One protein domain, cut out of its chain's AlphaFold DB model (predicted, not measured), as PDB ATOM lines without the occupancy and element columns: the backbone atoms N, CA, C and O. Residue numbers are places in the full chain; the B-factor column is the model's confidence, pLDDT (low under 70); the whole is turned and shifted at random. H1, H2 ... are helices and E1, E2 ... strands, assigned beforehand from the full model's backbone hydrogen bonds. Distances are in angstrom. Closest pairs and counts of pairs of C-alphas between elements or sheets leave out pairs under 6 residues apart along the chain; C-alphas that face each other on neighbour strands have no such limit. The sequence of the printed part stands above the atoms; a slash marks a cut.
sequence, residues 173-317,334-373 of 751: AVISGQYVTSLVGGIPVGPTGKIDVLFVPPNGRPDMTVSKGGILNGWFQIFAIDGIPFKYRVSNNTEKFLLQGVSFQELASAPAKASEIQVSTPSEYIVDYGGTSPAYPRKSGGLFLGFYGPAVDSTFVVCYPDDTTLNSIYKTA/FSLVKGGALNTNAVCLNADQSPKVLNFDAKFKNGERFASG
ATOM      1  N   ALA A 173      13.909  16.312 -23.421       87.81
ATOM      2  CA  ALA A 173      12.928  17.349 -23.158       87.81
ATOM      3  C   ALA A 173      13.537  18.435 -22.280       87.81
ATOM      4  O   ALA A 173      14.217  18.127 -21.304       87.81
ATOM      5  N   VAL A 174      13.210  19.688 -22.571       87.69
ATOM      6  CA  VAL A 174      13.360  20.800 -21.631       87.69
ATOM      7  C   VAL A 174      12.008  21.039 -20.973       87.69
ATOM      8  O   VAL A 174      10.992  21.150 -21.656       87.69
ATOM      9  N   ILE A 175      11.994  21.118 -19.646       90.81
ATOM     10  CA  ILE A 175      10.816  21.468 -18.855       90.81
ATOM     11  C   ILE A 175      11.122  22.790 -18.164       90.81
ATOM     12  O   ILE A 175      12.059  22.878 -17.369       90.81
ATOM     13  N   SER A 176      10.332  23.812 -18.452       90.56
ATOM     14  CA  SER A 176      10.488  25.157 -17.905       90.56
ATOM     15  C   SER A 176       9.156  25.671 -17.386       90.56
ATOM     16  O   SER A 176       8.094  25.278 -17.862       90.56
ATOM     17  N   GLY A 177       9.184  26.587 -16.427       91.81
ATOM     18  CA  GLY A 177       7.957  27.212 -15.952       91.81
ATOM     19  C   GLY A 177       7.986  27.567 -14.483       91.81
ATOM     20  O   GLY A 177       9.057  27.658 -13.885       91.81
ATOM     21  N   GLN A 178       6.801  27.762 -13.904       93.56
ATOM     22  CA  GLN A 178       6.650  28.143 -12.503       93.56
ATOM     23  C   GLN A 178       5.962  27.042 -11.690       93.56
ATOM     24  O   GLN A 178       4.823  26.668 -11.961       93.56
ATOM     25  N   TYR A 179       6.629  26.554 -10.645       95.31
ATOM     26  CA  TYR A 179       6.037  25.697  -9.622       95.31
ATOM     27  C   TYR A 179       5.335  26.545  -8.551       95.31
ATOM     28  O   TYR A 179       5.990  27.188  -7.728       95.31
ATOM     29  N   VAL A 180       4.007  26.536  -8.543       96.06
ATOM     30  CA  VAL A 180       3.156  27.364  -7.688       96.06
ATOM     31  C   VAL A 180       2.683  26.568  -6.473       96.06
ATOM     32  O   VAL A 180       1.925  25.601  -6.580       96.06
ATOM     33  N   THR A 181       3.110  27.000  -5.286       95.12
ATOM     34  CA  THR A 181       2.686  26.401  -4.008       95.12
ATOM     35  C   THR A 181       1.489  27.106  -3.390       95.12
ATOM     36  O   THR A 181       0.729  26.479  -2.656       95.12
ATOM     37  N   SER A 182       1.333  28.404  -3.651       95.56
ATOM     38  CA  SER A 182       0.231  29.227  -3.150       95.56
ATOM     39  C   SER A 182       0.112  30.526  -3.957       95.56
ATOM     40  O   SER A 182       0.934  30.814  -4.830       95.56
ATOM     41  N   LEU A 183      -0.924  31.315  -3.664       95.19
ATOM     42  CA  LEU A 183      -1.117  32.666  -4.189       95.19
ATOM     43  C   LEU A 183      -1.001  33.675  -3.040       95.19
ATOM     44  O   LEU A 183      -1.639  33.495  -2.002       95.19
ATOM     45  N   VAL A 184      -0.244  34.755  -3.231       93.25
ATOM     46  CA  VAL A 184      -0.152  35.876  -2.277       93.25
ATOM     47  C   VAL A 184      -0.606  37.141  -2.990       93.25
ATOM     48  O   VAL A 184       0.014  37.565  -3.958       93.25
ATOM     49  N   GLY A 185      -1.738  37.715  -2.568       91.44
ATOM     50  CA  GLY A 185      -2.328  38.867  -3.262       91.44
ATOM     51  C   GLY A 185      -2.679  38.587  -4.732       91.44
ATOM     52  O   GLY A 185      -2.610  39.486  -5.558       91.44
ATOM     53  N   GLY A 186      -2.991  37.330  -5.076       91.00
ATOM     54  CA  GLY A 186      -3.243  36.895  -6.457       91.00
ATOM     55  C   GLY A 186      -1.986  36.596  -7.285       91.00
ATOM     56  O   GLY A 186      -2.112  36.085  -8.395       91.00
ATOM     57  N   ILE A 187      -0.789  36.847  -6.746       91.62
ATOM     58  CA  ILE A 187       0.491  36.570  -7.408       91.62
ATOM     59  C   ILE A 187       0.928  35.133  -7.082       91.62
ATOM     60  O   ILE A 187       0.986  34.777  -5.899       91.62
ATOM     61  N   PRO A 188       1.244  34.297  -8.088       93.56
ATOM     62  CA  PRO A 188       1.811  32.974  -7.876       93.56
ATOM     63  C   PRO A 188       3.161  33.048  -7.171       93.56
ATOM     64  O   PRO A 188       4.076  33.758  -7.599       93.56
ATOM     65  N   VAL A 189       3.279  32.285  -6.089       93.31
ATOM     66  CA  VAL A 189       4.529  32.132  -5.347       93.31
ATOM     67  C   VAL A 189       4.928  30.669  -5.271       93.31
ATOM     68  O   VAL A 189       4.089  29.761  -5.204       93.31
ATOM     69  N   GLY A 190       6.236  30.451  -5.276       93.25
ATOM     70  CA  GLY A 190       6.830  29.126  -5.279       93.25
ATOM     71  C   GLY A 190       8.115  29.063  -4.463       93.25
ATOM     72  O   GLY A 190       8.597  30.076  -3.947       93.25
ATOM     73  N   PRO A 191       8.698  27.866  -4.325       92.31
ATOM     74  CA  PRO A 191       9.932  27.695  -3.579       92.31
ATOM     75  C   PRO A 191      11.100  28.437  -4.241       92.31
ATOM     76  O   PRO A 191      11.126  28.660  -5.447       92.31
ATOM     77  N   THR A 192      12.094  28.793  -3.433       88.75
ATOM     78  CA  THR A 192      13.357  29.382  -3.893       88.75
ATOM     79  C   THR A 192      14.514  28.578  -3.311       88.75
ATOM     80  O   THR A 192      14.561  28.368  -2.100       88.75
ATOM     81  N   GLY A 193      15.456  28.134  -4.142       85.25
ATOM     82  CA  GLY A 193      16.565  27.284  -3.710       85.25
ATOM     83  C   GLY A 193      17.282  26.592  -4.865       85.25
ATOM     84  O   GLY A 193      17.165  27.000  -6.017       85.25
ATOM     85  N   LYS A 194      18.028  25.534  -4.543       85.00
ATOM     86  CA  LYS A 194      18.619  24.625  -5.533       85.00
ATOM     87  C   LYS A 194      17.613  23.523  -5.867       85.00
ATOM     88  O   LYS A 194      16.811  23.162  -5.006       85.00
ATOM     89  N   ILE A 195      17.658  22.991  -7.081       89.00
ATOM     90  CA  ILE A 195      16.950  21.768  -7.467       89.00
ATOM     91  C   ILE A 195      17.975  20.642  -7.556       89.00
ATOM     92  O   ILE A 195      18.960  20.786  -8.272       89.00
ATOM     93  N   ASP A 196      17.727  19.514  -6.897       92.31
ATOM     94  CA  ASP A 196      18.425  18.265  -7.209       92.31
ATOM     95  C   ASP A 196      17.655  17.540  -8.321       92.31
ATOM     96  O   ASP A 196      16.468  17.239  -8.150       92.31
ATOM     97  N   VAL A 197      18.330  17.243  -9.434       93.81
ATOM     98  CA  VAL A 197      17.840  16.311 -10.459       93.81
ATOM     99  C   VAL A 197      18.328  14.923 -10.077       93.81
ATOM    100  O   VAL A 197      19.533  14.676  -9.994       93.81
ATOM    101  N   LEU A 198      17.388  14.034  -9.798       95.69
ATOM    102  CA  LEU A 198      17.639  12.729  -9.219       95.69
ATOM    103  C   LEU A 198      17.314  11.636 -10.238       95.69
ATOM    104  O   LEU A 198      16.155  11.440 -10.595       95.69
ATOM    105  N   PHE A 199      18.335  10.912 -10.678       95.44
ATOM    106  CA  PHE A 199      18.184   9.644 -11.380       95.44
ATOM    107  C   PHE A 199      17.662   8.583 -10.409       95.44
ATOM    108  O   PHE A 199      18.136   8.502  -9.272       95.44
ATOM    109  N   VAL A 200      16.692   7.782 -10.854       94.56
ATOM    110  CA  VAL A 200      16.093   6.696 -10.066       94.56
ATOM    111  C   VAL A 200      16.750   5.374 -10.473       94.56
ATOM    112  O   VAL A 200      16.401   4.821 -11.519       94.56
ATOM    113  N   PRO A 201      17.708   4.846  -9.690       92.88
ATOM    114  CA  PRO A 201      18.443   3.670 -10.107       92.88
ATOM    115  C   PRO A 201      17.584   2.404 -10.110       92.88
ATOM    116  O   PRO A 201      16.541   2.346  -9.445       92.88
ATOM    117  N   PRO A 202      18.032   1.352 -10.814       88.06
ATOM    118  CA  PRO A 202      17.371   0.061 -10.757       88.06
ATOM    119  C   PRO A 202      17.528  -0.547  -9.351       88.06
ATOM    120  O   PRO A 202      18.324  -0.094  -8.525       88.06
ATOM    121  N   ASN A 203      16.768  -1.605  -9.067       87.31
ATOM    122  CA  ASN A 203      16.906  -2.416  -7.848       87.31
ATOM    123  C   ASN A 203      16.617  -1.683  -6.522       87.31
ATOM    124  O   ASN A 203      17.034  -2.138  -5.457       87.31
ATOM    125  N   GLY A 204      15.907  -0.551  -6.564       89.56
ATOM    126  CA  GLY A 204      15.487   0.175  -5.359       89.56
ATOM    127  C   GLY A 204      16.635   0.828  -4.584       89.56
ATOM    128  O   GLY A 204      16.490   1.111  -3.393       89.56
ATOM    129  N   ARG A 205      17.786   1.064  -5.229       93.69
ATOM    130  CA  ARG A 205      18.875   1.837  -4.619       93.69
ATOM    131  C   ARG A 205      18.437   3.290  -4.377       93.69
ATOM    132  O   ARG A 205      17.578   3.796  -5.094       93.69
ATOM    133  N   PRO A 206      19.041   3.987  -3.395       94.69
ATOM    134  CA  PRO A 206      18.759   5.399  -3.160       94.69
ATOM    135  C   PRO A 206      18.947   6.253  -4.418       94.69
ATOM    136  O   PRO A 206      19.947   6.098  -5.123       94.69
ATOM    137  N   ASP A 207      18.030   7.198  -4.636       95.38
ATOM    138  CA  ASP A 207      18.064   8.126  -5.770       95.38
ATOM    139  C   ASP A 207      19.417   8.855  -5.880       95.38
ATOM    140  O   ASP A 207      19.994   9.286  -4.872       95.38
ATOM    141  N   MET A 208      19.923   9.009  -7.103       95.94
ATOM    142  CA  MET A 208      21.238   9.570  -7.417       95.94
ATOM    143  C   MET A 208      21.114  10.990  -7.976       95.94
ATOM    144  O   MET A 208      20.540  11.184  -9.035       95.94
ATOM    145  N   THR A 209      21.673  11.995  -7.298       95.19
ATOM    146  CA  THR A 209      21.823  13.344  -7.864       95.19
ATOM    147  C   THR A 209      22.716  13.305  -9.098       95.19
ATOM    148  O   THR A 209      23.889  12.987  -8.958       95.19
ATOM    149  N   VAL A 210      22.166  13.629 -10.267       93.88
ATOM    150  CA  VAL A 210      22.885  13.666 -11.555       93.88
ATOM    151  C   VAL A 210      23.094  15.070 -12.091       93.88
ATOM    152  O   VAL A 210      24.000  15.315 -12.873       93.88
ATOM    153  N   SER A 211      22.278  16.018 -11.648       90.12
ATOM    154  CA  SER A 211      22.449  17.426 -11.971       90.12
ATOM    155  C   SER A 211      21.865  18.281 -10.853       90.12
ATOM    156  O   SER A 211      21.096  17.804 -10.008       90.12
ATOM    157  N   LYS A 212      22.265  19.550 -10.819       86.38
ATOM    158  CA  LYS A 212      21.725  20.547  -9.897       86.38
ATOM    159  C   LYS A 212      21.270  21.759 -10.697       86.38
ATOM    160  O   LYS A 212      22.073  22.343 -11.413       86.38
ATOM    161  N   GLY A 213      20.014  22.149 -10.523       83.88
ATOM    162  CA  GLY A 213      19.442  23.372 -11.084       83.88
ATOM    163  C   GLY A 213      19.174  24.429 -10.014       83.88
ATOM    164  O   GLY A 213      19.470  24.240  -8.830       83.88
ATOM    165  N   GLY A 214      18.567  25.539 -10.428       82.88
ATOM    166  CA  GLY A 214      18.016  26.561  -9.540       82.88
ATOM    167  C   GLY A 214      16.487  26.599  -9.581       82.88
ATOM    168  O   GLY A 214      15.859  26.164 -10.541       82.88
ATOM    169  N   ILE A 215      15.875  27.149  -8.539       87.81
ATOM    170  CA  ILE A 215      14.472  27.564  -8.554       87.81
ATOM    171  C   ILE A 215      14.342  28.909  -7.853       87.81
ATOM    172  O   ILE A 215      14.903  29.096  -6.770       87.81
ATOM    173  N   LEU A 216      13.632  29.856  -8.459       87.69
ATOM    174  CA  LEU A 216      13.476  31.208  -7.922       87.69
ATOM    175  C   LEU A 216      12.013  31.637  -7.982       87.69
ATOM    176  O   LEU A 216      11.448  31.787  -9.058       87.69
ATOM    177  N   ASN A 217      11.382  31.808  -6.822       90.88
ATOM    178  CA  ASN A 217       9.932  31.992  -6.687       90.88
ATOM    179  C   ASN A 217       9.109  30.991  -7.526       90.88
ATOM    180  O   ASN A 217       8.145  31.346  -8.206       90.88
ATOM    181  N   GLY A 218       9.527  29.727  -7.524       92.06
ATOM    182  CA  GLY A 218       8.920  28.677  -8.328       92.06
ATOM    183  C   GLY A 218       9.415  28.604  -9.769       92.06
ATOM    184  O   GLY A 218       9.189  27.572 -10.379       92.06
ATOM    185  N   TRP A 219      10.092  29.614 -10.321       91.69
ATOM    186  CA  TRP A 219      10.601  29.562 -11.695       91.69
ATOM    187  C   TRP A 219      11.804  28.634 -11.815       91.69
ATOM    188  O   TRP A 219      12.787  28.810 -11.091       91.69
ATOM    189  N   PHE A 220      11.728  27.658 -12.718       90.38
ATOM    190  CA  PHE A 220      12.776  26.666 -12.945       90.38
ATOM    191  C   PHE A 220      12.921  26.298 -14.423       90.38
ATOM    192  O   PHE A 220      12.027  26.521 -15.242       90.38
ATOM    193  N   GLN A 221      14.053  25.667 -14.729       88.19
ATOM    194  CA  GLN A 221      14.297  24.928 -15.959       88.19
ATOM    195  C   GLN A 221      15.058  23.647 -15.608       88.19
ATOM    196  O   GLN A 221      16.034  23.680 -14.859       88.19
ATOM    197  N   ILE A 222      14.582  22.521 -16.117       89.94
ATOM    198  CA  ILE A 222      15.127  21.177 -15.909       89.94
ATOM    199  C   ILE A 222      15.016  20.396 -17.224       89.94
ATOM    200  O   ILE A 222      14.412  20.868 -18.187       89.94
ATOM    201  N   PHE A 223      15.588  19.198 -17.274       90.88
ATOM    202  CA  PHE A 223      15.527  18.327 -18.445       90.88
ATOM    203  C   PHE A 223      14.874  16.991 -18.101       90.88
ATOM    204  O   PHE A 223      14.934  16.570 -16.949       90.88
ATOM    205  N   ALA A 224      14.319  16.304 -19.096       91.25
ATOM    206  CA  ALA A 224      13.956  14.891 -19.024       91.25
ATOM    207  C   ALA A 224      14.514  14.145 -20.240       91.25
ATOM    208  O   ALA A 224      14.750  14.738 -21.291       91.25
ATOM    209  N   ILE A 225      14.730  12.841 -20.095       89.25
ATOM    210  CA  ILE A 225      15.243  11.976 -21.163       89.25
ATOM    211  C   ILE A 225      14.238  10.850 -21.372       89.25
ATOM    212  O   ILE A 225      13.549  10.418 -20.445       89.25
ATOM    213  N   ASP A 226      14.097  10.408 -22.612       87.88
ATOM    214  CA  ASP A 226      13.213   9.302 -22.939       87.88
ATOM    215  C   ASP A 226      13.671   7.980 -22.324       87.88
ATOM    216  O   ASP A 226      14.859   7.677 -22.290       87.88
ATOM    217  N   GLY A 227      12.718   7.206 -21.806       86.38
ATOM    218  CA  GLY A 227      12.985   5.940 -21.117       86.38
ATOM    219  C   GLY A 227      13.713   6.046 -19.768       86.38
ATOM    220  O   GLY A 227      13.924   5.017 -19.130       86.38
ATOM    221  N   ILE A 228      14.080   7.249 -19.302       90.25
ATOM    222  CA  ILE A 228      14.795   7.443 -18.032       90.25
ATOM    223  C   ILE A 228      13.938   8.288 -17.083       90.25
ATOM    224  O   ILE A 228      13.752   9.481 -17.333       90.25
ATOM    225  N   PRO A 229      13.420   7.704 -15.988       91.81
ATOM    226  CA  PRO A 229      12.632   8.446 -15.018       91.81
ATOM    227  C   PRO A 229      13.533   9.271 -14.094       91.81
ATOM    228  O   PRO A 229      14.460   8.753 -13.459       91.81
ATOM    229  N   PHE A 230      13.203  10.552 -13.956       94.62
ATOM    230  CA  PHE A 230      13.844  11.456 -13.008       94.62
ATOM    231  C   PHE A 230      12.872  11.917 -11.921       94.62
ATOM    232  O   PHE A 230      11.649  11.961 -12.083       94.62
ATOM    233  N   LYS A 231      13.436  12.303 -10.780       95.81
ATOM    234  CA  LYS A 231      12.737  13.060  -9.742       95.81
ATOM    235  C   LYS A 231      13.427  14.403  -9.557       95.81
ATOM    236  O   LYS A 231      14.643  14.511  -9.682       95.81
ATOM    237  N   TYR A 232      12.656  15.419  -9.201       95.38
ATOM    238  CA  TYR A 232      13.161  16.776  -9.011       95.38
ATOM    239  C   TYR A 232      12.694  17.257  -7.656       95.38
ATOM    240  O   TYR A 232      11.498  17.216  -7.364       95.38
ATOM    241  N   ARG A 233      13.615  17.718  -6.818       93.38
ATOM    242  CA  ARG A 233      13.285  18.239  -5.486       93.38
ATOM    243  C   ARG A 233      14.050  19.513  -5.208       93.38
ATOM    244  O   ARG A 233      15.144  19.701  -5.729       93.38
ATOM    245  N   VAL A 234      13.509  20.347  -4.332       90.75
ATOM    246  CA  VAL A 234      14.266  21.483  -3.801       90.75
ATOM    247  C   VAL A 234      15.289  20.943  -2.800       90.75
ATOM    248  O   VAL A 234      14.912  20.262  -1.844       90.75
ATOM    249  N   SER A 235      16.578  21.209  -3.015       83.31
ATOM    250  CA  SER A 235      17.652  20.740  -2.134       83.31
ATOM    251  C   SER A 235      17.386  21.202  -0.693       83.31
ATOM    252  O   SER A 235      16.895  22.310  -0.469       83.31
ATOM    253  N   ASN A 236      17.701  20.349   0.285       77.25
ATOM    254  CA  ASN A 236      17.404  20.503   1.724       77.25
ATOM    255  C   ASN A 236      15.934  20.306   2.131       77.25
ATOM    256  O   ASN A 236      15.620  20.396   3.316       77.25
ATOM    257  N   ASN A 237      15.040  19.994   1.191       77.69
ATOM    258  CA  ASN A 237      13.685  19.556   1.502       77.69
ATOM    259  C   ASN A 237      13.492  18.109   1.041       77.69
ATOM    260  O   ASN A 237      13.062  17.844  -0.081       77.69
ATOM    261  N   THR A 238      13.848  17.161   1.909       67.38
ATOM    262  CA  THR A 238      13.825  15.723   1.593       67.38
ATOM    263  C   THR A 238      12.431  15.188   1.277       67.38
ATOM    264  O   THR A 238      12.328  14.131   0.664       67.38
ATOM    265  N   GLU A 239      11.374  15.908   1.657       71.81
ATOM    266  CA  GLU A 239       9.988  15.441   1.547       71.81
ATOM    267  C   GLU A 239       9.200  16.101   0.405       71.81
ATOM    268  O   GLU A 239       8.126  15.616   0.047       71.81
ATOM    269  N   LYS A 240       9.702  17.189  -0.198       82.38
ATOM    270  CA  LYS A 240       8.969  17.929  -1.240       82.38
ATOM    271  C   LYS A 240       9.632  17.816  -2.606       82.38
ATOM    272  O   LYS A 240      10.503  18.607  -2.973       82.38
ATOM    273  N   PHE A 241       9.142  16.858  -3.383       91.19
ATOM    274  CA  PHE A 241       9.398  16.798  -4.815       91.19
ATOM    275  C   PHE A 241       8.569  17.848  -5.558       91.19
ATOM    276  O   PHE A 241       7.396  18.057  -5.254       91.19
ATOM    277  N   LEU A 242       9.197  18.487  -6.540       92.38
ATOM    278  CA  LEU A 242       8.536  19.326  -7.533       92.38
ATOM    279  C   LEU A 242       7.813  18.434  -8.544       92.38
ATOM    280  O   LEU A 242       6.626  18.599  -8.786       92.38
ATOM    281  N   LEU A 243       8.527  17.452  -9.095       92.62
ATOM    282  CA  LEU A 243       8.002  16.476 -10.044       92.62
ATOM    283  C   LEU A 243       8.640  15.107  -9.766       92.62
ATOM    284  O   LEU A 243       9.774  15.032  -9.279       92.62
ATOM    285  N   GLN A 244       7.920  14.023 -10.052       92.25
ATOM    286  CA  GLN A 244       8.366  12.651  -9.787       92.25
ATOM    287  C   GLN A 244       8.047  11.746 -10.969       92.25
ATOM    288  O   GLN A 244       6.980  11.884 -11.556       92.25
ATOM    289  N   GLY A 245       8.956  10.818 -11.273       86.31
ATOM    290  CA  GLY A 245       8.764   9.808 -12.317       86.31
ATOM    291  C   GLY A 245       8.969  10.317 -13.741       86.31
ATOM    292  O   GLY A 245       8.997   9.506 -14.656       86.31
ATOM    293  N   VAL A 246       9.203  11.620 -13.910       88.00
ATOM    294  CA  VAL A 246       9.131  12.294 -15.201       88.00
ATOM    295  C   VAL A 246      10.144  11.729 -16.187       88.00
ATOM    296  O   VAL A 246      11.353  11.741 -15.943       88.00
ATOM    297  N   SER A 247       9.630  11.311 -17.336       88.75
ATOM    298  CA  SER A 247      10.388  10.982 -18.542       88.75
ATOM    299  C   SER A 247       9.823  11.750 -19.739       88.75
ATOM    300  O   SER A 247       8.710  12.281 -19.678       88.75
ATOM    301  N   PHE A 248      10.562  11.792 -20.854       86.94
ATOM    302  CA  PHE A 248      10.046  12.385 -22.096       86.94
ATOM    303  C   PHE A 248       8.709  11.752 -22.515       86.94
ATOM    304  O   PHE A 248       7.751  12.467 -22.808       86.94
ATOM    305  N   GLN A 249       8.637  10.415 -22.539       86.38
ATOM    306  CA  GLN A 249       7.442   9.682 -22.957       86.38
ATOM    307  C   GLN A 249       6.239   9.998 -22.073       86.38
ATOM    308  O   GLN A 249       5.145  10.223 -22.592       86.38
ATOM    309  N   GLU A 250       6.439  10.042 -20.756       86.88
ATOM    310  CA  GLU A 250       5.371  10.376 -19.817       86.88
ATOM    311  C   GLU A 250       4.806  11.768 -20.113       86.88
ATOM    312  O   GLU A 250       3.599  11.905 -20.315       86.88
ATOM    313  N   LEU A 251       5.677  12.771 -20.252       86.94
ATOM    314  CA  LEU A 251       5.272  14.140 -20.569       86.94
ATOM    315  C   LEU A 251       4.549  14.235 -21.917       86.94
ATOM    316  O   LEU A 251       3.475  14.825 -22.000       86.94
ATOM    317  N   ALA A 252       5.098  13.613 -22.963       84.81
ATOM    318  CA  ALA A 252       4.527  13.642 -24.310       84.81
ATOM    319  C   ALA A 252       3.175  12.906 -24.413       84.81
ATOM    320  O   ALA A 252       2.352  13.211 -25.287       84.81
ATOM    321  N   SER A 253       2.946  11.919 -23.540       86.75
ATOM    322  CA  SER A 253       1.694  11.158 -23.452       86.75
ATOM    323  C   SER A 253       0.631  11.824 -22.574       86.75
ATOM    324  O   SER A 253      -0.541  11.452 -22.661       86.75
ATOM    325  N   ALA A 254       1.015  12.809 -21.758       87.56
ATOM    326  CA  ALA A 254       0.099  13.488 -20.857       87.56
ATOM    327  C   ALA A 254      -1.023  14.218 -21.630       87.56
ATOM    328  O   ALA A 254      -0.815  14.698 -22.751       87.56
ATOM    329  N   PRO A 255      -2.238  14.304 -21.056       89.31
ATOM    330  CA  PRO A 255      -3.334  15.031 -21.676       89.31
ATOM    331  C   PRO A 255      -3.026  16.531 -21.732       89.31
ATOM    332  O   PRO A 255      -2.434  17.090 -20.810       89.31
ATOM    333  N   ALA A 256      -3.493  17.183 -22.797       86.25
ATOM    334  CA  ALA A 256      -3.391  18.628 -22.967       86.25
ATOM    335  C   ALA A 256      -4.059  19.381 -21.800       86.25
ATOM    336  O   ALA A 256      -5.179  19.054 -21.396       86.25
ATOM    337  N   LYS A 257      -3.392  20.417 -21.285       92.69
ATOM    338  CA  LYS A 257      -3.896  21.303 -20.221       92.69
ATOM    339  C   LYS A 257      -3.743  22.756 -20.653       92.69
ATOM    340  O   LYS A 257      -2.792  23.083 -21.343       92.69
ATOM    341  N   ALA A 258      -4.631  23.646 -20.215       91.56
ATOM    342  CA  ALA A 258      -4.485  25.075 -20.515       91.56
ATOM    343  C   ALA A 258      -3.256  25.698 -19.824       91.56
ATOM    344  O   ALA A 258      -2.648  26.619 -20.359       91.56
ATOM    345  N   SER A 259      -2.866  25.174 -18.658       94.06
ATOM    346  CA  SER A 259      -1.745  25.665 -17.848       94.06
ATOM    347  C   SER A 259      -0.367  25.203 -18.333       94.06
ATOM    348  O   SER A 259       0.630  25.522 -17.690       94.06
ATOM    349  N   GLU A 260      -0.293  24.421 -19.410       93.56
ATOM    350  CA  GLU A 260       0.940  23.821 -19.918       93.56
ATOM    351  C   GLU A 260       0.873  23.707 -21.441       93.56
ATOM    352  O   GLU A 260      -0.113  23.211 -21.979       93.56
ATOM    353  N   ILE A 261       1.927  24.128 -22.132       88.56
ATOM    354  CA  ILE A 261       2.129  23.847 -23.550       88.56
ATOM    355  C   ILE A 261       3.235  22.808 -23.712       88.56
ATOM    356  O   ILE A 261       4.281  22.875 -23.063       88.56
ATOM    357  N   GLN A 262       2.993  21.853 -24.598       88.44
ATOM    358  CA  GLN A 262       3.944  20.822 -24.980       88.44
ATOM    359  C   GLN A 262       4.238  20.988 -26.460       88.44
ATOM    360  O   GLN A 262       3.313  21.008 -27.268       88.44
ATOM    361  N   VAL A 263       5.510  21.093 -26.813       82.19
ATOM    362  CA  VAL A 263       5.966  21.238 -28.193       82.19
ATOM    363  C   VAL A 263       6.934  20.106 -28.475       82.19
ATOM    364  O   VAL A 263       8.029  20.078 -27.917       82.19
ATOM    365  N   SER A 264       6.554  19.163 -29.333       78.81
ATOM    366  CA  SER A 264       7.494  18.161 -29.838       78.81
ATOM    367  C   SER A 264       8.284  18.720 -31.020       78.81
ATOM    368  O   SER A 264       7.741  19.425 -31.869       78.81
ATOM    369  N   THR A 265       9.559  18.370 -31.114       72.94
ATOM    370  CA  THR A 265      10.409  18.710 -32.263       72.94
ATOM    371  C   THR A 265      10.882  17.432 -32.938       72.94
ATOM    372  O   THR A 265      11.243  16.479 -32.237       72.94
ATOM    373  N   PRO A 266      10.836  17.356 -34.276       69.38
ATOM    374  CA  PRO A 266      11.372  16.215 -35.004       69.38
ATOM    375  C   PRO A 266      12.904  16.204 -34.929       69.38
ATOM    376  O   PRO A 266      13.528  17.158 -34.466       69.38
ATOM    377  N   SER A 267      13.518  15.104 -35.367       69.12
ATOM    378  CA  SER A 267      14.971  15.095 -35.558       69.12
ATOM    379  C   SER A 267      15.295  15.970 -36.767       69.12
ATOM    380  O   SER A 267      14.644  15.844 -37.801       69.12
ATOM    381  N   GLU A 268      16.282  16.845 -36.641       63.84
ATOM    382  CA  GLU A 268      16.721  17.767 -37.697       63.84
ATOM    383  C   GLU A 268      18.228  17.605 -37.931       63.84
ATOM    384  O   GLU A 268      18.880  16.816 -37.259       63.84
ATOM    385  N   TYR A 269      18.815  18.302 -38.897       58.19
ATOM    386  CA  TYR A 269      20.267  18.466 -39.003       58.19
ATOM    387  C   TYR A 269      20.566  19.957 -39.052       58.19
ATOM    388  O   TYR A 269      19.945  20.696 -39.810       58.19
ATOM    389  N   ILE A 270      21.532  20.401 -38.265       54.72
ATOM    390  CA  ILE A 270      21.957  21.796 -38.262       54.72
ATOM    391  C   ILE A 270      23.116  21.929 -39.243       54.72
ATOM    392  O   ILE A 270      24.102  21.206 -39.132       54.72
ATOM    393  N   VAL A 271      22.988  22.848 -40.199       53.12
ATOM    394  CA  VAL A 271      24.106  23.313 -41.026       53.12
ATOM    395  C   VAL A 271      24.612  24.597 -40.381       53.12
ATOM    396  O   VAL A 271      23.810  25.512 -40.180       53.12
ATOM    397  N   ASP A 272      25.901  24.679 -40.035       51.91
ATOM    398  CA  ASP A 272      26.426  25.925 -39.466       51.91
ATOM    399  C   ASP A 272      26.269  27.084 -40.460       51.91
ATOM    400  O   ASP A 272      26.295  26.915 -41.688       51.91
ATOM    401  N   TYR A 273      26.124  28.282 -39.896       48.06
ATOM    402  CA  TYR A 273      26.021  29.544 -40.620       48.06
ATOM    403  C   TYR A 273      27.154  29.664 -41.653       48.06
ATOM    404  O   TYR A 273      28.321  29.790 -41.294       48.06
ATOM    405  N   GLY A 274      26.805  29.594 -42.941       55.66
ATOM    406  CA  GLY A 274      27.762  29.618 -44.055       55.66
ATOM    407  C   GLY A 274      27.665  28.429 -45.012       55.66
ATOM    408  O   GLY A 274      28.279  28.470 -46.072       55.66
ATOM    409  N   GLY A 275      26.885  27.389 -44.691       54.34
ATOM    410  CA  GLY A 275      26.557  26.307 -45.634       54.34
ATOM    411  C   GLY A 275      27.698  25.329 -45.946       54.34
ATOM    412  O   GLY A 275      27.478  24.351 -46.655       54.34
ATOM    413  N   THR A 276      28.902  25.572 -45.420       52.56
ATOM    414  CA  THR A 276      30.105  24.767 -45.682       52.56
ATOM    415  C   THR A 276      30.442  23.775 -44.570       52.56
ATOM    416  O   THR A 276      31.217  22.852 -44.809       52.56
ATOM    417  N   SER A 277      29.896  23.939 -43.361       52.72
ATOM    418  CA  SER A 277      30.088  22.952 -42.292       52.72
ATOM    419  C   SER A 277      29.235  21.708 -42.531       52.72
ATOM    420  O   SER A 277      28.105  21.823 -43.018       52.72
ATOM    421  N   PRO A 278      29.726  20.513 -42.158       54.75
ATOM    422  CA  PRO A 278      28.928  19.300 -42.222       54.75
ATOM    423  C   PRO A 278      27.658  19.460 -41.385       54.75
ATOM    424  O   PRO A 278      27.685  19.989 -40.277       54.75
ATOM    425  N   ALA A 279      26.535  19.005 -41.939       57.75
ATOM    426  CA  ALA A 279      25.267  19.019 -41.236       57.75
ATOM    427  C   ALA A 279      25.343  18.042 -40.053       57.75
ATOM    428  O   ALA A 279      25.540  16.841 -40.258       57.75
ATOM    429  N   TYR A 280      25.174  18.529 -38.827       56.69
ATOM    430  CA  TYR A 280      25.169  17.664 -37.650       56.69
ATOM    431  C   TYR A 280      23.735  17.266 -37.308       56.69
ATOM    432  O   TYR A 280      22.882  18.148 -37.183       56.69
ATOM    433  N   PRO A 281      23.434  15.965 -37.145       60.53
ATOM    434  CA  PRO A 281      22.104  15.536 -36.752       60.53
ATOM    435  C   PRO A 281      21.783  16.058 -35.350       60.53
ATOM    436  O   PRO A 281      22.530  15.857 -34.391       60.53
ATOM    437  N   ARG A 282      20.633  16.703 -35.228       65.75
ATOM    438  CA  ARG A 282      20.006  17.092 -33.979       65.75
ATOM    439  C   ARG A 282      18.837  16.159 -33.691       65.75
ATOM    440  O   ARG A 282      18.020  15.841 -34.554       65.75
ATOM    441  N   LYS A 283      18.766  15.701 -32.449       73.00
ATOM    442  CA  LYS A 283      17.768  14.728 -32.009       73.00
ATOM    443  C   LYS A 283      16.392  15.384 -31.930       73.00
ATOM    444  O   LYS A 283      16.285  16.544 -31.540       73.00
ATOM    445  N   SER A 284      15.350  14.607 -32.217       75.25
ATOM    446  CA  SER A 284      13.993  14.982 -31.829       75.25
ATOM    447  C   SER A 284      13.950  15.226 -30.330       75.25
ATOM    448  O   SER A 284      14.497  14.435 -29.559       75.25
ATOM    449  N   GLY A 285      13.281  16.290 -29.922       81.94
ATOM    450  CA  GLY A 285      13.166  16.654 -28.523       81.94
ATOM    451  C   GLY A 285      11.803  17.226 -28.196       81.94
ATOM    452  O   GLY A 285      10.842  17.107 -28.963       81.94
ATOM    453  N   GLY A 286      11.705  17.846 -27.033       84.38
ATOM    454  CA  GLY A 286      10.462  18.426 -26.561       84.38
ATOM    455  C   GLY A 286      10.709  19.645 -25.699       84.38
ATOM    456  O   GLY A 286      11.710  19.728 -24.990       84.38
ATOM    457  N   LEU A 287       9.770  20.574 -25.744       85.62
ATOM    458  CA  LEU A 287       9.681  21.667 -24.799       85.62
ATOM    459  C   LEU A 287       8.350  21.576 -24.075       85.62
ATOM    460  O   LEU A 287       7.294  21.527 -24.699       85.62
ATOM    461  N   PHE A 288       8.423  21.603 -22.756       89.88
ATOM    462  CA  PHE A 288       7.281  21.633 -21.866       89.88
ATOM    463  C   PHE A 288       7.374  22.935 -21.087       89.88
ATOM    464  O   PHE A 288       8.339  23.153 -20.355       89.88
ATOM    465  N   LEU A 289       6.413  23.826 -21.298       89.94
ATOM    466  CA  LEU A 289       6.367  25.122 -20.639       89.94
ATOM    467  C   LEU A 289       5.042  25.277 -19.908       89.94
ATOM    468  O   LEU A 289       3.988  25.134 -20.521       89.94
ATOM    469  N   GLY A 290       5.062  25.632 -18.624       93.12
ATOM    470  CA  GLY A 290       3.805  25.915 -17.943       93.12
ATOM    471  C   GLY A 290       3.856  26.274 -16.473       93.12
ATOM    472  O   GLY A 290       4.877  26.669 -15.914       93.12
ATOM    473  N   PHE A 291       2.690  26.155 -15.854       95.00
ATOM    474  CA  PHE A 291       2.496  26.265 -14.421       95.00
ATOM    475  C   PHE A 291       2.298  24.871 -13.829       95.00
ATOM    476  O   PHE A 291       1.462  24.092 -14.291       95.00
ATOM    477  N   TYR A 292       3.048  24.583 -12.771       95.38
ATOM    478  CA  TYR A 292       3.067  23.293 -12.086       95.38
ATOM    479  C   TYR A 292       2.749  23.465 -10.601       95.38
ATOM    480  O   TYR A 292       2.928  24.543 -10.046       95.38
ATOM    481  N   GLY A 293       2.341  22.394  -9.927       95.38
ATOM    482  CA  GLY A 293       2.176  22.383  -8.473       95.38
ATOM    483  C   GLY A 293       0.728  22.521  -7.985       95.38
ATOM    484  O   GLY A 293      -0.204  22.653  -8.775       95.38
ATOM    485  N   PRO A 294       0.523  22.429  -6.660       95.56
ATOM    486  CA  PRO A 294      -0.795  22.205  -6.063       95.56
ATOM    487  C   PRO A 294      -1.731  23.418  -6.091       95.56
ATOM    488  O   PRO A 294      -2.931  23.250  -5.903       95.56
ATOM    489  N   ALA A 295      -1.204  24.629  -6.288       96.38
ATOM    490  CA  ALA A 295      -2.010  25.851  -6.357       96.38
ATOM    491  C   ALA A 295      -2.364  26.263  -7.795       96.38
ATOM    492  O   ALA A 295      -2.954  27.324  -7.998       96.38
ATOM    493  N   VAL A 296      -1.996  25.447  -8.787       96.31
ATOM    494  CA  VAL A 296      -2.380  25.658 -10.182       96.31
ATOM    495  C   VAL A 296      -3.811  25.170 -10.382       96.31
ATOM    496  O   VAL A 296      -4.123  24.001 -10.167       96.31
ATOM    497  N   ASP A 297      -4.680  26.085 -10.796       95.06
ATOM    498  CA  ASP A 297      -6.087  25.849 -11.115       95.06
ATOM    499  C   ASP A 297      -6.381  26.180 -12.595       95.06
ATOM    500  O   ASP A 297      -5.478  26.468 -13.382       95.06
ATOM    501  N   SER A 298      -7.655  26.156 -12.989       93.69
ATOM    502  CA  SER A 298      -8.085  26.437 -14.367       93.69
ATOM    503  C   SER A 298      -7.893  27.890 -14.822       93.69
ATOM    504  O   SER A 298      -8.123  28.185 -15.992       93.69
ATOM    505  N   THR A 299      -7.496  28.806 -13.932       93.56
ATOM    506  CA  THR A 299      -7.224  30.211 -14.281       93.56
ATOM    507  C   THR A 299      -5.792  30.439 -14.761       93.56
ATOM    508  O   THR A 299      -5.489  31.521 -15.262       93.56
ATOM    509  N   PHE A 300      -4.919  29.437 -14.622       95.12
ATOM    510  CA  PHE A 300      -3.570  29.468 -15.172       95.12
ATOM    511  C   PHE A 300      -3.575  29.044 -16.631       95.12
ATOM    512  O   PHE A 300      -4.087  27.977 -16.977       95.12
ATOM    513  N   VAL A 301      -2.972  29.869 -17.481       93.81
ATOM    514  CA  VAL A 301      -2.984  29.652 -18.928       93.81
ATOM    515  C   VAL A 301      -1.607  29.930 -19.512       93.81
ATOM    516  O   VAL A 301      -0.982  30.941 -19.198       93.81
ATOM    517  N   VAL A 302      -1.145  29.037 -20.383       90.12
ATOM    518  CA  VAL A 302      -0.008  29.296 -21.268       90.12
ATOM    519  C   VAL A 302      -0.554  29.688 -22.627       90.12
ATOM    520  O   VAL A 302      -1.233  28.907 -23.283       90.12
ATOM    521  N   CYS A 303      -0.276  30.910 -23.025       87.44
ATOM    522  CA  CYS A 303      -0.723  31.519 -24.254       87.44
ATOM    523  C   CYS A 303       0.357  31.384 -25.326       87.44
ATOM    524  O   CYS A 303       1.526  31.621 -25.039       87.44
ATOM    525  N   TYR A 304      -0.008  30.987 -26.540       81.62
ATOM    526  CA  TYR A 304       0.918  30.872 -27.668       81.62
ATOM    527  C   TYR A 304       0.363  31.581 -28.909       81.62
ATOM    528  O   TYR A 304      -0.859  31.662 -29.074       81.62
ATOM    529  N   PRO A 305       1.227  32.140 -29.775       71.62
ATOM    530  CA  PRO A 305       0.780  32.830 -30.979       71.62
ATOM    531  C   PRO A 305       0.049  31.868 -31.919       71.62
ATOM    532  O   PRO A 305       0.221  30.655 -31.826       71.62
ATOM    533  N   ASP A 306      -0.790  32.396 -32.811       66.19
ATOM    534  CA  ASP A 306      -1.553  31.546 -33.724       66.19
ATOM    535  C   ASP A 306      -0.658  30.699 -34.653       66.19
ATOM    536  O   ASP A 306       0.534  30.975 -34.844       66.19
ATOM    537  N   ASP A 307      -1.252  29.651 -35.231       53.44
ATOM    538  CA  ASP A 307      -0.568  28.622 -36.024       53.44
ATOM    539  C   ASP A 307       0.270  29.178 -37.191       53.44
ATOM    540  O   ASP A 307       1.225  28.531 -37.628       53.44
ATOM    541  N   THR A 308      -0.011  30.390 -37.693       49.66
ATOM    542  CA  THR A 308       0.808  31.008 -38.755       49.66
ATOM    543  C   THR A 308       2.225  31.340 -38.277       49.66
ATOM    544  O   THR A 308       3.183  31.269 -39.052       49.66
ATOM    545  N   THR A 309       2.373  31.593 -36.978       49.75
ATOM    546  CA  THR A 309       3.637  31.900 -36.302       49.75
ATOM    547  C   THR A 309       4.378  30.629 -35.899       49.75
ATOM    548  O   THR A 309       5.598  30.568 -36.026       49.75
ATOM    549  N   LEU A 310       3.666  29.562 -35.521       49.06
ATOM    550  CA  LEU A 310       4.279  28.245 -35.312       49.06
ATOM    551  C   LEU A 310       4.779  27.635 -36.637       49.06
ATOM    552  O   LEU A 310       5.832  27.012 -36.668       49.06
ATOM    553  N   ASN A 311       4.116  27.909 -37.766       42.97
ATOM    554  CA  ASN A 311       4.604  27.546 -39.106       42.97
ATOM    555  C   ASN A 311       5.857  28.326 -39.545       42.97
ATOM    556  O   ASN A 311       6.521  27.937 -40.505       42.97
ATOM    557  N   SER A 312       6.204  29.432 -38.876       45.72
ATOM    558  CA  SER A 312       7.492  30.108 -39.091       45.72
ATOM    559  C   SER A 312       8.666  29.339 -38.479       45.72
ATOM    560  O   SER A 312       9.815  29.631 -38.802       45.72
ATOM    561  N   ILE A 313       8.358  28.343 -37.643       49.00
ATOM    562  CA  ILE A 313       9.327  27.532 -36.926       49.00
ATOM    563  C   ILE A 313       9.882  26.408 -37.809       49.00
ATOM    564  O   ILE A 313      10.973  25.975 -37.511       49.00
ATOM    565  N   TYR A 314       9.235  25.969 -38.905       50.50
ATOM    566  CA  TYR A 314       9.786  24.950 -39.830       50.50
ATOM    567  C   TYR A 314       9.177  25.023 -41.246       50.50
ATOM    568  O   TYR A 314       7.959  24.951 -41.364       50.50
ATOM    569  N   LYS A 315       9.955  25.048 -42.346       38.75
ATOM    570  CA  LYS A 315       9.414  24.798 -43.719       38.75
ATOM    571  C   LYS A 315      10.469  24.045 -44.699       38.75
ATOM    572  O   LYS A 315      11.619  23.968 -44.350       38.75
ATOM    573  N   THR A 316      10.158  23.494 -45.907       37.59
ATOM    574  CA  THR A 316      11.005  22.955 -47.075       37.59
ATOM    575  C   THR A 316      11.713  23.810 -48.235       37.59
ATOM    576  O   THR A 316      12.682  24.489 -47.969       37.59
ATOM    577  N   ALA A 317      11.456  23.715 -49.568       34.12
ATOM    578  CA  ALA A 317      12.332  24.304 -50.642       34.12
ATOM    579  C   ALA A 317      11.624  24.883 -51.898       34.12
ATOM    580  O   ALA A 317      11.950  24.534 -53.032       34.12
ATOM    581  N   PHE A 334       5.073  16.975 -38.238       47.22
ATOM    582  CA  PHE A 334       5.195  18.305 -37.633       47.22
ATOM    583  C   PHE A 334       4.914  18.302 -36.124       47.22
ATOM    584  O   PHE A 334       4.165  17.476 -35.600       47.22
ATOM    585  N   SER A 335       5.530  19.272 -35.444       54.97
ATOM    586  CA  SER A 335       5.412  19.556 -34.017       54.97
ATOM    587  C   SER A 335       3.977  19.451 -33.517       54.97
ATOM    588  O   SER A 335       3.128  20.280 -33.834       54.97
ATOM    589  N   LEU A 336       3.710  18.443 -32.691       63.91
ATOM    590  CA  LEU A 336       2.440  18.313 -32.008       63.91
ATOM    591  C   LEU A 336       2.453  19.317 -30.856       63.91
ATOM    592  O   LEU A 336       2.982  19.027 -29.782       63.91
ATOM    593  N   VAL A 337       1.917  20.513 -31.101       74.00
ATOM    594  CA  VAL A 337       1.607  21.447 -30.021       74.00
ATOM    595  C   VAL A 337       0.380  20.914 -29.284       74.00
ATOM    596  O   VAL A 337      -0.684  20.727 -29.872       74.00
ATOM    597  N   LYS A 338       0.535  20.619 -27.994       84.50
ATOM    598  CA  LYS A 338      -0.554  20.203 -27.100       84.50
ATOM    599  C   LYS A 338      -0.699  21.196 -25.963       84.50
ATOM    600  O   LYS A 338       0.295  21.667 -25.421       84.50
ATOM    601  N   GLY A 339      -1.938  21.413 -25.534       88.44
ATOM    602  CA  GLY A 339      -2.235  22.282 -24.399       88.44
ATOM    603  C   GLY A 339      -2.126  23.765 -24.742       88.44
ATOM    604  O   GLY A 339      -2.196  24.151 -25.908       88.44
ATOM    605  N   GLY A 340      -2.018  24.587 -23.702       87.88
ATOM    606  CA  GLY A 340      -2.067  26.041 -23.799       87.88
ATOM    607  C   GLY A 340      -3.385  26.586 -24.366       87.88
ATOM    608  O   GLY A 340      -4.376  25.869 -24.535       87.88
ATOM    609  N   ALA A 341      -3.391  27.880 -24.666       87.06
ATOM    610  CA  ALA A 341      -4.448  28.582 -25.378       87.06
ATOM    611  C   ALA A 341      -3.845  29.493 -26.456       87.06
ATOM    612  O   ALA A 341      -2.774  30.062 -26.277       87.06
ATOM    613  N   LEU A 342      -4.556  29.665 -27.568       81.50
ATOM    614  CA  LEU A 342      -4.155  30.603 -28.617       81.50
ATOM    615  C   LEU A 342      -4.198  32.051 -28.104       81.50
ATOM    616  O   LEU A 342      -5.111  32.419 -27.363       81.50
ATOM    617  N   ASN A 343      -3.279  32.897 -28.573       77.25
ATOM    618  CA  ASN A 343      -3.193  34.320 -28.213       77.25
ATOM    619  C   ASN A 343      -4.444  35.134 -28.586       77.25
ATOM    620  O   ASN A 343      -4.647  36.224 -28.060       77.25
ATOM    621  N   THR A 344      -5.311  34.598 -29.448       74.50
ATOM    622  CA  THR A 344      -6.625  35.173 -29.776       74.50
ATOM    623  C   THR A 344      -7.658  35.004 -28.657       74.50
ATOM    624  O   THR A 344      -8.708  35.645 -28.680       74.50
ATOM    625  N   ASN A 345      -7.384  34.160 -27.658       79.75
ATOM    626  CA  ASN A 345      -8.226  34.015 -26.480       79.75
ATOM    627  C   ASN A 345      -8.196  35.309 -25.650       79.75
ATOM    628  O   ASN A 345      -7.131  35.865 -25.389       79.75
ATOM    629  N   ALA A 346      -9.357  35.768 -25.175       78.81
ATOM    630  CA  ALA A 346      -9.480  36.982 -24.364       78.81
ATOM    631  C   ALA A 346      -8.576  36.988 -23.113       78.81
ATOM    632  O   ALA A 346      -8.122  38.051 -22.687       78.81
ATOM    633  N   VAL A 347      -8.282  35.811 -22.547       81.62
ATOM    634  CA  VAL A 347      -7.340  35.656 -21.423       81.62
ATOM    635  C   VAL A 347      -5.900  35.971 -21.848       81.62
ATOM    636  O   VAL A 347      -5.147  36.559 -21.075       81.62
ATOM    637  N   CYS A 348      -5.532  35.635 -23.083       82.19
ATOM    638  CA  CYS A 348      -4.190  35.821 -23.628       82.19
ATOM    639  C   CYS A 348      -3.927  37.239 -24.145       82.19
ATOM    640  O   CYS A 348      -2.796  37.713 -24.080       82.19
ATOM    641  N   LEU A 349      -4.961  37.967 -24.577       79.06
ATOM    642  CA  LEU A 349      -4.818  39.360 -25.026       79.06
ATOM    643  C   LEU A 349      -4.345  40.313 -23.914       79.06
ATOM    644  O   LEU A 349      -3.745  41.342 -24.202       79.06
ATOM    645  N   ASN A 350      -4.581  39.955 -22.648       74.12
ATOM    646  CA  ASN A 350      -4.150  40.726 -21.477       74.12
ATOM    647  C   ASN A 350      -3.045  40.013 -20.684       74.12
ATOM    648  O   ASN A 350      -2.873  40.261 -19.489       74.12
ATOM    649  N   ALA A 351      -2.310  39.104 -21.325       66.38
ATOM    650  CA  ALA A 351      -1.345  38.236 -20.660       66.38
ATOM    651  C   ALA A 351      -0.279  38.993 -19.856       66.38
ATOM    652  O   ALA A 351       0.070  38.574 -18.757       66.38
ATOM    653  N   ASP A 352       0.185  40.150 -20.340       68.25
ATOM    654  CA  ASP A 352       1.188  40.953 -19.629       68.25
ATOM    655  C   ASP A 352       0.674  41.560 -18.311       68.25
ATOM    656  O   ASP A 352       1.473  41.993 -17.482       68.25
ATOM    657  N   GLN A 353      -0.643  41.572 -18.094       75.62
ATOM    658  CA  GLN A 353      -1.272  42.122 -16.893       75.62
ATOM    659  C   GLN A 353      -1.616  41.052 -15.851       75.62
ATOM    660  O   GLN A 353      -1.882  41.391 -14.697       75.62
ATOM    661  N   SER A 354      -1.624  39.770 -16.230       86.75
ATOM    662  CA  SER A 354      -2.009  38.685 -15.331       86.75
ATOM    663  C   SER A 354      -0.801  37.839 -14.938       86.75
ATOM    664  O   SER A 354      -0.199  37.188 -15.789       86.75
ATOM    665  N   PRO A 355      -0.482  37.726 -13.637       86.69
ATOM    666  CA  PRO A 355       0.629  36.900 -13.185       86.69
ATOM    667  C   PRO A 355       0.359  35.391 -13.349       86.69
ATOM    668  O   PRO A 355       1.264  34.596 -13.115       86.69
ATOM    669  N   LYS A 356      -0.869  35.002 -13.730       92.06
ATOM    670  CA  LYS A 356      -1.296  33.622 -14.013       92.06
ATOM    671  C   LYS A 356      -1.272  33.268 -15.504       92.06
ATOM    672  O   LYS A 356      -1.694  32.174 -15.875       92.06
ATOM    673  N   VAL A 357      -0.827  34.188 -16.356       90.00
ATOM    674  CA  VAL A 357      -0.732  33.963 -17.796       90.00
ATOM    675  C   VAL A 357       0.731  33.957 -18.214       90.00
ATOM    676  O   VAL A 357       1.508  34.834 -17.839       90.00
ATOM    677  N   LEU A 358       1.114  32.935 -18.972       87.56
ATOM    678  CA  LEU A 358       2.454  32.761 -19.517       87.56
ATOM    679  C   LEU A 358       2.411  32.920 -21.029       87.56
ATOM    680  O   LEU A 358       1.754  32.131 -21.689       87.56
ATOM    681  N   ASN A 359       3.142  33.885 -21.583       82.31
ATOM    682  CA  ASN A 359       3.287  33.999 -23.031       82.31
ATOM    683  C   ASN A 359       4.449  33.135 -23.508       82.31
ATOM    684  O   ASN A 359       5.613  33.413 -23.217       82.31
ATOM    685  N   PHE A 360       4.114  32.091 -24.249       75.94
ATOM    686  CA  PHE A 360       5.057  31.302 -25.005       75.94
ATOM    687  C   PHE A 360       5.443  32.055 -26.278       75.94
ATOM    688  O   PHE A 360       4.658  32.165 -27.215       75.94
ATOM    689  N   ASP A 361       6.671  32.561 -26.299       67.56
ATOM    690  CA  ASP A 361       7.272  33.204 -27.466       67.56
ATOM    691  C   ASP A 361       8.455  32.364 -27.958       67.56
ATOM    692  O   ASP A 361       9.628  32.685 -27.731       67.56
ATOM    693  N   ALA A 362       8.143  31.219 -28.574       56.78
ATOM    694  CA  ALA A 362       9.154  30.430 -29.264       56.78
ATOM    695  C   ALA A 362       9.450  31.036 -30.627       56.78
ATOM    696  O   ALA A 362       8.806  30.729 -31.628       56.78
ATOM    697  N   LYS A 363      10.512  31.832 -30.669       56.47
ATOM    698  CA  LYS A 363      11.256  32.052 -31.905       56.47
ATOM    699  C   LYS A 363      12.440  31.103 -31.915       56.47
ATOM    700  O   LYS A 363      13.343  31.233 -31.090       56.47
ATOM    701  N   PHE A 364      12.414  30.133 -32.824       47.78
ATOM    702  CA  PHE A 364      13.579  29.313 -33.124       47.78
ATOM    703  C   PHE A 364      14.446  30.101 -34.092       47.78
ATOM    704  O   PHE A 364      14.065  30.311 -35.243       47.78
ATOM    705  N   LYS A 365      15.610  30.547 -33.631       43.50
ATOM    706  CA  LYS A 365      16.643  31.058 -34.525       43.50
ATOM    707  C   LYS A 365      17.729  29.992 -34.623       43.50
ATOM    708  O   LYS A 365      18.273  29.577 -33.607       43.50
ATOM    709  N   ASN A 366      17.987  29.502 -35.835       41.34
ATOM    710  CA  ASN A 366      19.161  28.688 -36.184       41.34
ATOM    711  C   ASN A 366      19.420  27.444 -35.321       41.34
ATOM    712  O   ASN A 366      20.568  27.097 -35.060       41.34
ATOM    713  N   GLY A 367      18.373  26.769 -34.850       39.31
ATOM    714  CA  GLY A 367      18.564  25.595 -34.007       39.31
ATOM    715  C   GLY A 367      19.180  25.909 -32.633       39.31
ATOM    716  O   GLY A 367      19.604  24.993 -31.931       39.31
ATOM    717  N   GLU A 368      19.193  27.157 -32.169       45.47
ATOM    718  CA  GLU A 368      19.520  27.434 -30.771       45.47
ATOM    719  C   GLU A 368      18.386  26.931 -29.868       45.47
ATOM    720  O   GLU A 368      17.209  26.934 -30.239       45.47
ATOM    721  N   ARG A 369      18.758  26.351 -28.719       50.75
ATOM    722  CA  ARG A 369      17.825  25.662 -27.816       50.75
ATOM    723  C   ARG A 369      16.665  26.585 -27.440       50.75
ATOM    724  O   ARG A 369      16.860  27.764 -27.178       50.75
ATOM    725  N   PHE A 370      15.480  25.986 -27.374       52.34
ATOM    726  CA  PHE A 370      14.213  26.530 -26.896       52.34
ATOM    727  C   PHE A 370      14.367  27.615 -25.818       52.34
ATOM    728  O   PHE A 370      14.384  27.323 -24.621       52.34
ATOM    729  N   ALA A 371      14.434  28.885 -26.217       56.12
ATOM    730  CA  ALA A 371      14.241  29.964 -25.269       56.12
ATOM    731  C   ALA A 371      12.745  29.978 -24.943       56.12
ATOM    732  O   ALA A 371      11.935  30.469 -25.723       56.12
ATOM    733  N   SER A 372      12.362  29.435 -23.789       63.12
ATOM    734  CA  SER A 372      10.986  29.425 -23.265       63.12
ATOM    735  C   SER A 372      10.456  30.830 -22.919       63.12
ATOM    736  O   SER A 372       9.538  30.978 -22.117       63.12
ATOM    737  N   GLY A 373      11.061  31.886 -23.474       66.19
ATOM    738  CA  GLY A 373      10.837  33.274 -23.084       66.19
ATOM    739  C   GLY A 373      11.387  33.619 -21.694       66.19
ATOM    740  O   GLY A 373      11.191  34.740 -21.225       66.19
TER     741      GLY A 373
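AT A GLANCE: This is residues 173 to 317 and 334 to 373 of the 751 residues of an uncharacterized protein of Bdellovibrionales bacterium CG10_big_fil_rev_8_21_14_0_10_45_34 (UniProt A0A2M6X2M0). One twisted sheet of nine strands curls like part of a barrel and folds back on itself at E5, so that E8, E7 and E4 face E6, E1, E12, E9 and E14, while it curls round the short helix H1. Two small hairpins, E2 with E3 and E10 with E11, lie at opposite ends, and the pair E13 and E15, with H3 beside it, packs near E12. The printed part has 185 residues, with 15 named strands and three named helices in the order E1 to E8, H1, E9 to E13, H2, E14, H3, E15; the class is mostly strand, with strands holding 77 of the 94 residues in named elements, and the large sheet, in the order E8 E7 E4 E5 E6 E1 E12 E9 E14, is mixed. It is compact, with a radius of gyration of the C-alphas of 17.6 A and spans of 53 by 47 by 27 A.

IN THESE COORDINATES: Start in the large sheet at C-alpha 173, (12.928, 17.349, -23.158), where E1, residues 173 to 179, begins. Find E4 at 193 to 199, E5 at 208 to 216, 23.0 A long, E6 at 219 to 225, 20.5 A, E7 at 230 to 234, E8 at 241 to 246, E9 at 260 to 265, E12 at 285 to 292, 20.4 A, and E14 at 337 to 339. Outside it are E2, 182 to 184; E3, 187 to 189; E10, 268 to 270; E11, 280 to 282; E13, 301 to 304; and E15, 357 to 359, ending at C-alpha 359, (3.287, 33.999, -23.031). The helices are H1, 248 to 253, H2, 307 to 313, and H3, 346 to 349.

HOW THE PARTS SIT: E1 and E12 are parallel, with N 174 and O 286 2.8 A apart. E4, E5 and E6 form a meander, each strand the antiparallel neighbour of the one before, and E7 beside E4 completes a Greek key; look for N 195 and O 213 at 2.8 A, N 216 and O 219 at 3.0 A, and N 196 and O 233 at 2.8 A. E5 bends by 65 degrees at residue 211. H1 is on the sheet; its Phe 248 and Ile 225 of E6 have C-alphas 5.3 A apart. E13 and E15 are parallel, with N 303 and O 358 at 2.7 A. H2 and H3 are not on the sheet. H1 has its O i to N i+4 pairs within hydrogen-bond range, H2 has 1 of 3 and 3 of 4 O i to N i+3 pairs, and H3 is too short for an i+4 pair.

THE WHOLE: The farthest C-alphas, Gly 185 and Thr 276, are 55.2 A apart. Residues 318 to 333 are not printed, and 16.0 A separates C-alphas 317 and 334. Of the links printed whole, none is long. Mean pLDDT of the printed part is 79.5; 48 residues are under 70, among them 266 to 282, 306 to 317 and 361 to 373.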